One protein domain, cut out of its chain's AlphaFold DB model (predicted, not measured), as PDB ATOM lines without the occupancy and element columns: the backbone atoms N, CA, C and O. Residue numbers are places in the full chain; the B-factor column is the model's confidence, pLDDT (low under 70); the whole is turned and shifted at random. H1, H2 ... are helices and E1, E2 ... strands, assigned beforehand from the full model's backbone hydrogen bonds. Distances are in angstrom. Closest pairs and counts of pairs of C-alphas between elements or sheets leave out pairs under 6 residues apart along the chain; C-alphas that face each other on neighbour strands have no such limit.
ATOM      1  N   SER A   3     290.381 188.922 262.642       94.12
ATOM      2  CA  SER A   3     291.722 189.516 262.498       94.12
ATOM      3  C   SER A   3     292.210 190.302 263.724       94.12
ATOM      4  O   SER A   3     293.417 190.444 263.897       94.12
ATOM      5  N   LEU A   4     291.297 190.774 264.581       96.38
ATOM      6  CA  LEU A   4     291.600 191.537 265.797       96.38
ATOM      7  C   LEU A   4     291.891 190.645 267.016       96.38
ATOM      8  O   LEU A   4     292.353 191.141 268.040       96.38
ATOM      9  N   LEU A   5     291.613 189.341 266.931       96.62
ATOM     10  CA  LEU A   5     291.855 188.397 268.022       96.62
ATOM     11  C   LEU A   5     293.302 187.913 267.996       96.62
ATOM     12  O   LEU A   5     293.876 187.714 266.927       96.62
ATOM     13  N   LYS A   6     293.885 187.646 269.166       96.44
ATOM     14  CA  LYS A   6     295.120 186.850 269.237       96.44
ATOM     15  C   LYS A   6     294.837 185.415 268.772       96.44
ATOM     16  O   LYS A   6     293.686 184.981 268.770       96.44
ATOM     17  N   HIS A   7     295.888 184.684 268.405       95.12
ATOM     18  CA  HIS A   7     295.800 183.236 268.204       95.12
ATOM     19  C   HIS A   7     295.187 182.566 269.448       95.12
ATOM     20  O   HIS A   7     295.506 182.968 270.572       95.12
ATOM     21  N   ASN A   8     294.279 181.606 269.247       96.00
ATOM     22  CA  ASN A   8     293.449 180.963 270.280       96.00
ATOM     23  C   ASN A   8     292.512 181.907 271.057       96.00
ATOM     24  O   ASN A   8     291.945 181.509 272.076       96.00
ATOM     25  N   GLY A   9     292.342 183.150 270.597       97.81
ATOM     26  CA  GLY A   9     291.405 184.110 271.170       97.81
ATOM     27  C   GLY A   9     289.953 183.741 270.872       97.81
ATOM     28  O   GLY A   9     289.645 183.197 269.810       97.81
ATOM     29  N   TYR A  10     289.065 184.077 271.803       98.12
ATOM     30  CA  TYR A  10     287.643 183.758 271.716       98.12
ATOM     31  C   TYR A  10     286.807 184.957 271.279       98.12
ATOM     32  O   TYR A  10     287.113 186.109 271.596       98.12
ATOM     33  N   LEU A  11     285.718 184.658 270.583       98.06
ATOM     34  CA  LEU A  11     284.675 185.581 270.186       98.06
ATOM     35  C   LEU A  11     283.321 184.985 270.565       98.06
ATOM     36  O   LEU A  11     282.997 183.880 270.142       98.06
ATOM     37  N   ILE A  12     282.537 185.737 271.335       98.06
ATOM     38  CA  ILE A  12     281.150 185.398 271.651       98.06
ATOM     39  C   ILE A  12     280.249 186.330 270.849       98.06
ATOM     40  O   ILE A  12     280.453 187.547 270.864       98.06
ATOM     41  N   LEU A  13     279.270 185.771 270.144       97.75
ATOM     42  CA  LEU A  13     278.289 186.524 269.366       97.75
ATOM     43  C   LEU A  13     276.877 186.038 269.667       97.75
ATOM     44  O   LEU A  13     276.654 184.855 269.902       97.75
ATOM     45  N   THR A  14     275.916 186.949 269.566       98.25
ATOM     46  CA  THR A  14     274.506 186.601 269.410       98.25
ATOM     47  C   THR A  14     273.923 187.385 268.246       98.25
ATOM     48  O   THR A  14     274.268 188.554 268.044       98.25
ATOM     49  N   PHE A  15     273.110 186.724 267.429       98.19
ATOM     50  CA  PHE A  15     272.494 187.315 266.246       98.19
ATOM     51  C   PHE A  15     271.287 186.484 265.787       98.19
ATOM     52  O   PHE A  15     271.192 185.301 266.135       98.19
ATOM     53  N   PRO A  16     270.362 187.080 265.004       98.00
ATOM     54  CA  PRO A  16     269.268 186.340 264.393       98.00
ATOM     55  C   PRO A  16     269.792 185.223 263.497       98.00
ATOM     56  O   PRO A  16     270.644 185.446 262.631       98.00
ATOM     57  N   TYR A  17     269.306 184.016 263.743       98.50
ATOM     58  CA  TYR A  17     269.858 182.806 263.159       98.50
ATOM     59  C   TYR A  17     268.793 181.726 263.004       98.50
ATOM     60  O   TYR A  17     267.965 181.543 263.895       98.50
ATOM     61  N   ASN A  18     268.851 181.008 261.888       95.44
ATOM     62  CA  ASN A  18     268.090 179.790 261.625       95.44
ATOM     63  C   ASN A  18     268.984 178.824 260.839       95.44
ATOM     64  O   ASN A  18     269.625 179.259 259.889       95.44
ATOM     65  N   GLU A  19     269.007 177.530 261.162       97.81
ATOM     66  CA  GLU A  19     269.860 176.553 260.454       97.81
ATOM     67  C   GLU A  19     269.681 176.545 258.924       97.81
ATOM     68  O   GLU A  19     270.647 176.318 258.195       97.81
ATOM     69  N   ASN A  20     268.475 176.825 258.420       96.94
ATOM     70  CA  ASN A  20     268.084 176.476 257.054       96.94
ATOM     71  C   ASN A  20     268.162 177.621 256.039       96.94
ATOM     72  O   ASN A  20     268.261 177.354 254.839       96.94
ATOM     73  N   SER A  21     268.061 178.884 256.462       97.12
ATOM     74  CA  SER A  21     267.918 179.987 255.503       97.12
ATOM     75  C   SER A  21     268.432 181.339 255.987       97.12
ATOM     76  O   SER A  21     268.157 181.806 257.093       97.12
ATOM     77  N   TYR A  22     269.159 182.004 255.088       98.12
ATOM     78  CA  TYR A  22     269.551 183.401 255.216       98.12
ATOM     79  C   TYR A  22     268.404 184.339 254.835       98.12
ATOM     80  O   TYR A  22     267.727 184.143 253.824       98.12
ATOM     81  N   VAL A  23     268.257 185.429 255.586       98.00
ATOM     82  CA  VAL A  23     267.354 186.536 255.267       98.00
ATOM     83  C   VAL A  23     268.109 187.852 255.365       98.00
ATOM     84  O   VAL A  23     268.605 188.232 256.424       98.00
ATOM     85  N   ARG A  24     268.131 188.600 254.259       97.44
ATOM     86  CA  ARG A  24     268.814 189.899 254.181       97.44
ATOM     87  C   ARG A  24     268.164 190.985 255.040       97.44
ATOM     88  O   ARG A  24     268.860 191.851 255.562       97.44
ATOM     89  N   ASN A  25     266.841 190.977 255.147       97.44
ATOM     90  CA  ASN A  25     266.117 191.905 256.002       97.44
ATOM     91  C   ASN A  25     264.835 191.252 256.527       97.44
ATOM     92  O   ASN A  25     263.841 191.173 255.810       97.44
ATOM     93  N   VAL A  26     264.845 190.787 257.777       96.94
ATOM     94  CA  VAL A  26     263.670 190.131 258.380       96.94
ATOM     95  C   VAL A  26     262.470 191.071 258.500       96.94
ATOM     96  O   VAL A  26     261.337 190.608 258.492       96.94
ATOM     97  N   TYR A  27     262.695 192.388 258.543       96.38
ATOM     98  CA  TYR A  27     261.621 193.379 258.657       96.38
ATOM     99  C   TYR A  27     260.784 193.522 257.382       96.38
ATOM    100  O   TYR A  27     259.649 193.991 257.434       96.38
ATOM    101  N   GLU A  28     261.317 193.107 256.232       95.88
ATOM    102  CA  GLU A  28     260.582 193.093 254.963       95.88
ATOM    103  C   GLU A  28     259.730 191.829 254.787       95.88
ATOM    104  O   GLU A  28     258.895 191.776 253.884       95.88
ATOM    105  N   LEU A  29     259.894 190.819 255.652       95.62
ATOM    106  CA  LEU A  29     259.127 189.583 255.549       95.62
ATOM    107  C   LEU A  29     257.631 189.821 255.829       95.62
ATOM    108  O   LEU A  29     257.262 190.554 256.762       95.62
ATOM    109  N   PRO A  30     256.736 189.151 255.077       94.75
ATOM    110  CA  PRO A  30     255.338 189.034 255.466       94.75
ATOM    111  C   PRO A  30     255.227 188.474 256.889       94.75
ATOM    112  O   PRO A  30     255.931 187.539 257.256       94.75
ATOM    113  N   GLY A  31     254.355 189.065 257.704       92.81
ATOM    114  CA  GLY A  31     254.175 188.651 259.099       92.81
ATOM    115  C   GLY A  31     255.227 189.167 260.085       92.81
ATOM    116  O   GLY A  31     255.055 188.938 261.278       92.81
ATOM    117  N   SER A  32     256.261 189.896 259.642       95.19
ATOM    118  CA  SER A  32     257.132 190.613 260.578       95.19
ATOM    119  C   SER A  32     256.334 191.683 261.333       95.19
ATOM    120  O   SER A  32     255.699 192.552 260.719       95.19
ATOM    121  N   SER A  33     256.352 191.588 262.661       93.50
ATOM    122  CA  SER A  33     255.612 192.442 263.596       93.50
ATOM    123  C   SER A  33     256.370 193.713 263.998       93.50
ATOM    124  O   SER A  33     255.782 194.621 264.581       93.50
ATOM    125  N   TYR A  34     257.662 193.816 263.666       89.88
ATOM    126  CA  TYR A  34     258.538 194.907 264.101       89.88
ATOM    127  C   TYR A  34     259.523 195.345 263.003       89.88
ATOM    128  O   TYR A  34     259.835 194.592 262.090       89.88
ATOM    129  N   GLY A  35     260.023 196.584 263.092       90.81
ATOM    130  CA  GLY A  35     261.143 197.087 262.281       90.81
ATOM    131  C   GLY A  35     260.806 197.542 260.855       90.81
ATOM    132  O   GLY A  35     261.683 198.050 260.154       90.81
ATOM    133  N   LYS A  36     259.549 197.425 260.408       91.81
ATOM    134  CA  LYS A  36     259.117 197.917 259.088       91.81
ATOM    135  C   LYS A  36     259.349 199.420 258.934       91.81
ATOM    136  O   LYS A  36     258.939 200.207 259.781       91.81
ATOM    137  N   GLY A  37     259.979 199.806 257.824       90.75
ATOM    138  CA  GLY A  37     260.295 201.204 257.509       90.75
ATOM    139  C   GLY A  37     261.475 201.786 258.294       90.75
ATOM    140  O   GLY A  37     261.777 202.967 258.129       90.75
ATOM    141  N   ALA A  38     262.154 200.990 259.127       94.00
ATOM    142  CA  ALA A  38     263.371 201.430 259.794       94.00
ATOM    143  C   ALA A  38     264.480 201.740 258.765       94.00
ATOM    144  O   ALA A  38     264.587 201.053 257.747       94.00
ATOM    145  N   PRO A  39     265.359 202.728 259.030       95.69
ATOM    146  CA  PRO A  39     266.485 203.047 258.147       95.69
ATOM    147  C   PRO A  39     267.616 202.002 258.211       95.69
ATOM    148  O   PRO A  39     268.645 202.161 257.558       95.69
ATOM    149  N   TYR A  40     267.448 200.954 259.021       94.62
ATOM    150  CA  TYR A  40     268.381 199.851 259.202       94.62
ATOM    151  C   TYR A  40     267.691 198.515 258.915       94.62
ATOM    152  O   TYR A  40     266.471 198.386 259.008       94.62
ATOM    153  N   VAL A  41     268.497 197.508 258.593       96.31
ATOM    154  CA  VAL A  41     268.035 196.143 258.324       96.31
ATOM    155  C   VAL A  41     268.443 195.213 259.456       96.31
ATOM    156  O   VAL A  41     269.459 195.443 260.113       96.31
ATOM    157  N   THR A  42     267.694 194.130 259.636       96.44
ATOM    158  CA  THR A  42     268.124 193.012 260.481       96.44
ATOM    159  C   THR A  42     268.333 191.778 259.622       96.44
ATOM    160  O   THR A  42     267.388 191.240 259.048       96.44
ATOM    161  N   GLN A  43     269.587 191.345 259.526       97.44
ATOM    162  CA  GLN A  43     269.947 190.114 258.834       97.44
ATOM    163  C   GLN A  43     269.754 188.918 259.762       97.44
ATOM    164  O   GLN A  43     270.138 188.979 260.930       97.44
ATOM    165  N   SER A  44     269.194 187.841 259.220       98.00
ATOM    166  CA  SER A  44     269.193 186.520 259.844       98.00
ATOM    167  C   SER A  44     270.120 185.618 259.054       98.00
ATOM    168  O   SER A  44     269.956 185.487 257.844       98.00
ATOM    169  N   TYR A  45     271.097 185.021 259.721       98.62
ATOM    170  CA  TYR A  45     272.079 184.144 259.085       98.62
ATOM    171  C   TYR A  45     271.697 182.675 259.228       98.62
ATOM    172  O   TYR A  45     270.828 182.340 260.031       98.62
ATOM    173  N   SER A  46     272.357 181.814 258.455       98.50
ATOM    174  CA  SER A  46     272.176 180.370 258.537       98.50
ATOM    175  C   SER A  46     273.479 179.609 258.690       98.50
ATOM    176  O   SER A  46     274.568 180.200 258.685       98.50
ATOM    177  N   ARG A  47     273.362 178.282 258.808       98.50
ATOM    178  CA  ARG A  47     274.502 177.366 258.867       98.50
ATOM    179  C   ARG A  47     275.472 177.598 257.716       98.50
ATOM    180  O   ARG A  47     276.674 177.667 257.936       98.50
ATOM    181  N   SER A  48     274.947 177.831 256.511       98.56
ATOM    182  CA  SER A  48     275.763 178.061 255.313       98.56
ATOM    183  C   SER A  48     276.657 179.300 255.435       98.56
ATOM    184  O   SER A  48     277.834 179.261 255.065       98.56
ATOM    185  N   GLU A  49     276.140 180.414 255.964       98.56
ATOM    186  CA  GLU A  49     276.950 181.618 256.173       98.56
ATOM    187  C   GLU A  49     277.942 181.436 257.312       98.56
ATOM    188  O   GLU A  49     279.098 181.839 257.169       98.56
ATOM    189  N   LEU A  50     277.505 180.815 258.407       98.25
ATOM    190  CA  LEU A  50     278.343 180.572 259.570       98.25
ATOM    191  C   LEU A  50     279.530 179.666 259.218       98.25
ATOM    192  O   LEU A  50     280.673 180.044 259.466       98.25
ATOM    193  N   ASP A  51     279.293 178.533 258.558       98.50
ATOM    194  CA  ASP A  51     280.342 177.598 258.135       98.50
ATOM    195  C   ASP A  51     281.359 178.270 257.211       98.50
ATOM    196  O   ASP A  51     282.571 178.064 257.338       98.50
ATOM    197  N   ARG A  52     280.886 179.141 256.311       98.44
ATOM    198  CA  ARG A  52     281.765 179.957 255.471       98.44
ATOM    199  C   ARG A  52     282.642 180.881 256.313       98.44
ATOM    200  O   ARG A  52     283.849 180.912 256.084       98.44
ATOM    201  N   TRP A  53     282.088 181.599 257.292       97.31
ATOM    202  CA  TRP A  53     282.879 182.477 258.164       97.31
ATOM    203  C   TRP A  53     283.942 181.707 258.937       97.31
ATOM    204  O   TRP A  53     285.086 182.155 259.015       97.31
ATOM    205  N   ILE A  54     283.581 180.547 259.483       98.00
ATOM    206  CA  ILE A  54     284.491 179.680 260.231       98.00
ATOM    207  C   ILE A  54     285.638 179.212 259.333       98.00
ATOM    208  O   ILE A  54     286.809 179.376 259.688       98.00
ATOM    209  N   LYS A  55     285.316 178.723 258.131       98.12
ATOM    210  CA  LYS A  55     286.300 178.267 257.143       98.12
ATOM    211  C   LYS A  55     287.239 179.387 256.691       98.12
ATOM    212  O   LYS A  55     288.450 179.189 256.678       98.12
ATOM    213  N   GLU A  56     286.701 180.548 256.325       97.25
ATOM    214  CA  GLU A  56     287.482 181.689 255.822       97.25
ATOM    215  C   GLU A  56     288.414 182.293 256.882       97.25
ATOM    216  O   GLU A  56     289.418 182.910 256.535       97.25
ATOM    217  N   ASN A  57     288.101 182.118 258.170       96.19
ATOM    218  CA  ASN A  57     288.868 182.702 259.271       96.19
ATOM    219  C   ASN A  57     289.691 181.675 260.062       96.19
ATOM    220  O   ASN A  57     290.244 182.040 261.099       96.19
ATOM    221  N   HIS A  58     289.782 180.426 259.585       96.12
ATOM    222  CA  HIS A  58     290.461 179.323 260.280       96.12
ATOM    223  C   HIS A  58     290.046 179.231 261.755       96.12
ATOM    224  O   HIS A  58     290.880 179.133 262.652       96.12
ATOM    225  N   ALA A  59     288.747 179.357 262.006       97.56
ATOM    226  CA  ALA A  59     288.182 179.345 263.343       97.56
ATOM    227  C   ALA A  59     287.517 177.995 263.642       97.56
ATOM    228  O   ALA A  59     287.373 177.150 262.760       97.56
ATOM    229  N   THR A  60     287.067 177.830 264.882       98.31
ATOM    230  CA  THR A  60     286.313 176.660 265.342       98.31
ATOM    231  C   THR A  60     285.144 177.126 266.200       98.31
ATOM    232  O   THR A  60     285.322 177.977 267.073       98.31
ATOM    233  N   ILE A  61     283.951 176.574 265.969       98.38
ATOM    234  CA  ILE A  61     282.812 176.747 266.879       98.38
ATOM    235  C   ILE A  61     283.067 175.865 268.100       98.38
ATOM    236  O   ILE A  61     283.243 174.658 267.959       98.38
ATOM    237  N   VAL A  62     283.127 176.475 269.277       98.56
ATOM    238  CA  VAL A  62     283.401 175.786 270.544       98.56
ATOM    239  C   VAL A  62     282.105 175.416 271.248       98.56
ATOM    240  O   VAL A  62     282.013 174.330 271.808       98.56
ATOM    241  N   ASP A  63     281.118 176.310 271.206       98.62
ATOM    242  CA  ASP A  63     279.790 176.079 271.769       98.62
ATOM    243  C   ASP A  63     278.743 176.913 271.023       98.62
ATOM    244  O   ASP A  63     279.067 177.974 270.473       98.62
ATOM    245  N   GLN A  64     277.502 176.434 270.984       98.62
ATOM    246  CA  GLN A  64     276.398 177.113 270.317       98.62
ATOM    247  C   GLN A  64     275.054 176.773 270.970       98.62
ATOM    248  O   GLN A  64     274.640 175.618 271.016       98.62
ATOM    249  N   GLU A  65     274.339 177.809 271.397       98.69
ATOM    250  CA  GLU A  65     272.970 177.724 271.897       98.69
ATOM    251  C   GLU A  65     271.969 178.213 270.849       98.69
ATOM    252  O   GLU A  65     272.270 179.113 270.054       98.69
ATOM    253  N   TYR A  66     270.745 177.687 270.907       98.75
ATOM    254  CA  TYR A  66     269.645 178.047 270.016       98.75
ATOM    255  C   TYR A  66     268.415 178.435 270.824       98.75
ATOM    256  O   TYR A  66     268.089 177.816 271.842       98.75
ATOM    257  N   TRP A  67     267.734 179.480 270.364       98.69
ATOM    258  CA  TRP A  67     266.620 180.061 271.096       98.69
ATOM    259  C   TRP A  67     265.436 180.386 270.189       98.69
ATOM    260  O   TRP A  67     265.561 181.063 269.161       98.69
ATOM    261  N   GLN A  68     264.258 179.940 270.620       98.62
ATOM    262  CA  GLN A  68     262.986 180.252 269.990       98.62
ATOM    263  C   GLN A  68     262.309 181.421 270.704       98.62
ATOM    264  O   GLN A  68     261.958 181.338 271.883       98.62
ATOM    265  N   PHE A  69     262.083 182.496 269.958       97.94
ATOM    266  CA  PHE A  69     261.388 183.701 270.413       97.94
ATOM    267  C   PHE A  69     260.054 183.914 269.698       97.94
ATOM    268  O   PHE A  69     259.225 184.676 270.186       97.94
ATOM    269  N   TRP A  70     259.851 183.263 268.552       97.56
ATOM    270  CA  TRP A  70     258.695 183.467 267.687       97.56
ATOM    271  C   TRP A  70     258.155 182.134 267.159       97.56
ATOM    272  O   TRP A  70     258.888 181.143 267.029       97.56
ATOM    273  N   GLU A  71     256.862 182.100 266.845       96.62
ATOM    274  CA  GLU A  71     256.222 180.935 266.218       96.62
ATOM    275  C   GLU A  71     256.630 180.748 264.746       96.62
ATOM    276  O   GLU A  71     256.672 179.615 264.248       96.62
ATOM    277  N   GLY A  72     256.954 181.842 264.049       96.06
ATOM    278  CA  GLY A  72     257.454 181.823 262.676       96.06
ATOM    279  C   GLY A  72     258.928 181.434 262.581       96.06
ATOM    280  O   GLY A  72     259.654 181.408 263.568       96.06
ATOM    281  N   ASP A  73     259.397 181.122 261.375       96.25
ATOM    282  CA  ASP A  73     260.759 180.595 261.168       96.25
ATOM    283  C   ASP A  73     261.854 181.663 261.292       96.25
ATOM    284  O   ASP A  73     263.025 181.346 261.492       96.25
ATOM    285  N   HIS A  74     261.472 182.937 261.212       96.44
ATOM    286  CA  HIS A  74     262.387 184.069 261.227       96.44
ATOM    287  C   HIS A  74     262.057 185.057 262.339       96.44
ATOM    288  O   HIS A  74     260.915 185.186 262.780       96.44
ATOM    289  N   TRP A  75     263.088 185.775 262.784       96.00
ATOM    290  CA  TRP A  75     262.985 186.793 263.825       96.00
ATOM    291  C   TRP A  75     261.852 187.782 263.524       96.00
ATOM    292  O   TRP A  75     261.765 188.289 262.407       96.00
ATOM    293  N   THR A  76     261.008 188.080 264.519       95.38
ATOM    294  CA  THR A  76     259.810 188.953 264.446       95.38
ATOM    295  C   THR A  76     258.633 188.437 263.624       95.38
ATOM    296  O   THR A  76     257.648 189.159 263.501       95.38
ATOM    297  N   VAL A  77     258.696 187.228 263.063       96.50
ATOM    298  CA  VAL A  77     257.602 186.670 262.256       96.50
ATOM    299  C   VAL A  77     256.692 185.792 263.117       96.50
ATOM    300  O   VAL A  77     257.151 184.824 263.718       96.50
ATOM    301  N   GLY A  78     255.392 186.089 263.114       95.94
ATOM    302  CA  GLY A  78     254.385 185.371 263.907       95.94
ATOM    303  C   GLY A  78     254.236 185.918 265.328       95.94
ATOM    304  O   GLY A  78     254.712 187.012 265.631       95.94
ATOM    305  N   GLU A  79     253.566 185.157 266.193       96.56
ATOM    306  CA  GLU A  79     253.368 185.536 267.593       96.56
ATOM    307  C   GLU A  79     254.646 185.342 268.415       96.56
ATOM    308  O   GLU A  79     255.459 184.444 268.156       96.56
ATOM    309  N   GLN A  80     254.830 186.210 269.410       97.06
ATOM    310  CA  GLN A  80     255.988 186.166 270.294       97.06
ATOM    311  C   GLN A  80     255.798 185.112 271.388       97.06
ATOM    312  O   GLN A  80     254.769 185.066 272.060       97.06
ATOM    313  N   LEU A  81     256.831 184.308 271.626       97.75
ATOM    314  CA  LEU A  81     256.878 183.351 272.725       97.75
ATOM    315  C   LEU A  81     257.465 184.009 273.975       97.75
ATOM    316  O   LEU A  81     258.602 184.489 273.966       97.75
ATOM    317  N   ILE A  82     256.690 184.015 275.060       96.56
ATOM    318  CA  ILE A  82     257.106 184.555 276.356       96.56
ATOM    319  C   ILE A  82     256.786 183.516 277.449       96.56
ATOM    320  O   ILE A  82     255.608 183.242 277.685       96.56
ATOM    321  N   PRO A  83     257.800 182.943 278.133       97.06
ATOM    322  CA  PRO A  83     259.234 183.178 277.939       97.06
ATOM    323  C   PRO A  83     259.782 182.537 276.643       97.06
ATOM    324  O   PRO A  83     259.179 181.590 276.126       97.06
ATOM    325  N   PRO A  84     260.939 183.007 276.135       97.88
ATOM    326  CA  PRO A  84     261.670 182.325 275.068       97.88
ATOM    327  C   PRO A  84     262.080 180.910 275.487       97.88
ATOM    328  O   PRO A  84     262.299 180.641 276.671       97.88
ATOM    329  N   LYS A  85     262.223 180.013 274.511       98.50
ATOM    330  CA  LYS A  85     262.594 178.612 274.745       98.50
ATOM    331  C   LYS A  85     264.033 178.365 274.309       98.50
ATOM    332  O   LYS A  85     264.391 178.730 273.192       98.50
ATOM    333  N   SER A  86     264.822 177.724 275.167       98.44
ATOM    334  CA  SER A  86     266.073 177.081 274.750       98.44
ATOM    335  C   SER A  86     265.715 175.787 274.024       98.44
ATOM    336  O   SER A  86     264.862 175.032 274.500       98.44
ATOM    337  N   VAL A  87     266.296 175.583 272.848       98.56
ATOM    338  CA  VAL A  87     265.951 174.492 271.926       98.56
ATOM    339  C   VAL A  87     267.216 173.931 271.267       98.56
ATOM    340  O   VAL A  87     268.303 174.484 271.454       98.56
ATOM    341  N   THR A  88     267.108 172.830 270.518       98.12
ATOM    342  CA  THR A  88     268.248 172.278 269.765       98.12
ATOM    343  C   THR A  88     268.368 172.898 268.368       98.12
ATOM    344  O   THR A  88     267.555 173.731 267.964       98.12
ATOM    345  N   ALA A  89     269.401 172.505 267.617       97.56
ATOM    346  CA  ALA A  89     269.599 172.961 266.240       97.56
ATOM    347  C   ALA A  89     268.495 172.452 265.291       97.56
ATOM    348  O   ALA A  89     268.158 173.109 264.312       97.56
ATOM    349  N   GLU A  90     267.919 171.286 265.579       97.50
ATOM    350  CA  GLU A  90     266.858 170.667 264.778       97.50
ATOM    351  C   GLU A  90     265.488 171.309 265.028       97.50
ATOM    352  O   GLU A  90     264.590 171.231 264.185       97.50
ATOM    353  N   ASP A  91     265.328 171.945 266.185       97.75
ATOM    354  CA  ASP A  91     264.115 172.645 266.566       97.75
ATOM    355  C   ASP A  91     264.021 174.017 265.894       97.75
ATOM    356  O   ASP A  91     265.005 174.642 265.493       97.75
ATOM    357  N   LYS A  92     262.803 174.556 265.832       97.69
ATOM    358  CA  LYS A  92     262.581 175.923 265.362       97.69
ATOM    359  C   LYS A  92     263.225 176.935 266.315       97.69
ATOM    360  O   LYS A  92     262.855 177.007 267.482       97.69
ATOM    361  N   HIS A  93     264.094 177.788 265.784       98.38
ATOM    362  CA  HIS A  93     264.726 178.898 266.496       98.38
ATOM    363  C   HIS A  93     264.933 180.096 265.562       98.38
ATOM    364  O   HIS A  93     264.877 179.970 264.337       98.38
ATOM    365  N   GLN A  94     265.143 181.277 266.149       98.06
ATOM    366  CA  GLN A  94     265.391 182.523 265.406       98.06
ATOM    367  C   GLN A  94     266.604 183.297 265.930       98.06
ATOM    368  O   GLN A  94     266.879 184.401 265.459       98.06
ATOM    369  N   LEU A  95     267.305 182.759 266.927       98.38
ATOM    370  CA  LEU A  95     268.455 183.385 267.561       98.38
ATOM    371  C   LEU A  95     269.455 182.305 267.975       98.38
ATOM    372  O   LEU A  95     269.064 181.208 268.375       98.38
ATOM    373  N   THR A  96     270.737 182.646 267.926       98.69
ATOM    374  CA  THR A  96     271.809 181.816 268.473       98.69
ATOM    375  C   THR A  96     272.722 182.636 269.378       98.69
ATOM    376  O   THR A  96     272.868 183.848 269.187       98.69
ATOM    377  N   CYS A  97     273.340 181.979 270.354       98.62
ATOM    378  CA  CYS A  97     274.508 182.477 271.076       98.62
ATOM    379  C   CYS A  97     275.658 181.525 270.765       98.62
ATOM    380  O   CYS A  97     275.523 180.326 270.972       98.62
ATOM    381  N   ILE A  98     276.769 182.036 270.247       98.56
ATOM    382  CA  ILE A  98     277.863 181.200 269.755       98.56
ATOM    383  C   ILE A  98     279.199 181.639 270.335       98.56
ATOM    384  O   ILE A  98     279.519 182.830 270.360       98.56
ATOM    385  N   LEU A  99     279.988 180.658 270.766       98.69
ATOM    386  CA  LEU A  99     281.384 180.804 271.146       98.69
ATOM    387  C   LEU A  99     282.262 180.272 270.015       98.69
ATOM    388  O   LEU A  99     282.178 179.108 269.627       98.69
ATOM    389  N   ILE A 100     283.143 181.125 269.508       98.50
ATOM    390  CA  ILE A 100     284.053 180.808 268.413       98.50
ATOM    391  C   ILE A 100     285.486 181.062 268.878       98.50
ATOM    392  O   ILE A 100     285.772 182.101 269.471       98.50
ATOM    393  N   GLN A 101     286.402 180.149 268.579       98.25
ATOM    394  CA  GLN A 101     287.833 180.321 268.810       98.25
ATOM    395  C   GLN A 101     288.563 180.538 267.485       98.25
ATOM    396  O   GLN A 101     288.348 179.803 266.524       98.25
ATOM    397  N   ARG A 102     289.440 181.543 267.425       96.06
ATOM    398  CA  ARG A 102     290.356 181.742 266.294       96.06
ATOM    399  C   ARG A 102     291.515 180.745 266.381       96.06
ATOM    400  O   ARG A 102     292.153 180.682 267.431       96.06
ATOM    401  N   GLY A 103     291.809 180.046 265.283       91.62
ATOM    402  CA  GLY A 103     292.994 179.195 265.149       91.62
ATOM    403  C   GLY A 103     294.286 179.935 264.840       91.62
ATOM    404  O   GLY A 103     294.399 181.172 265.040       91.62
TER     405      GLY A 103
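Overview. This is residues 3 to 103 of the 103 residues of an uncharacterized protein of Olavius algarvensis associated proteobacterium Delta 3 (UniProt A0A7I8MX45). A twisted sheet of four strands makes the main body, with one short helix, H1, packed along E2 and a long loop, residues 17 to 46, reaching the end of the longest axis away from H1. Edge strand E3 bends sharply. The printed part has 101 residues, 45 of them, under half, in one named helix and four named strands, ordered E1, H1, E2, E3, E4. The sheet's order is E1, E4, E2, E3, all antiparallel, and the class is mixed. The whole is compact, with a radius of gyration of the C-alphas of 14.5 A and spans of 42 by 30 by 20 A.

Along the chain. E1, residues 10 to 16, measures 19.9 A and begins at C-alpha 10 (287.643, 183.758, 271.716). E4, residues 95 to 102, measures 22.0 A and ends at C-alpha 102 (290.356, 181.742, 266.294). E2, residues 59 to 70, measures 30.1 A and bends by 67 degrees at residue 62. E3, residues 80 to 87, measures 15.4 A and bends by 88 degrees at residue 83. H1, residues 47 to 56, measures 14.0 A.

Arrangement. E1 and E4 are antiparallel at 157 degrees, with N 11 and O 100 2.8 A apart. E4 and E2 stand at 172 degrees, with N 65 and O 97 2.8 A apart. E2 and E3 form a hairpin at 146 degrees, with N 68 and O 85 2.8 A apart. E1 and E3 are apart. H1 is on the sheet at a height of 8.1 A, only just over E2, where 3 of its C-alphas fall. On the local plane it runs along E2 at 21 degrees. Their closest C-alphas, of Ile 54 and Thr 60, are 6.2 A apart. Every O i to N i+4 pair in H1 is within hydrogen-bond range. E1, H1 and E2 form a split strand-helix-strand unit, two strands running the same way with E4 between them, and its crossover is right-handed.

Size, cuts and confidence. The farthest C-alphas, of His 7 and Gly 31, are 43.0 A apart. The link from E1 to H1 is long, with 30 residues. The printed part has no cut, its mean pLDDT is 97.0, and no printed residue is under 70.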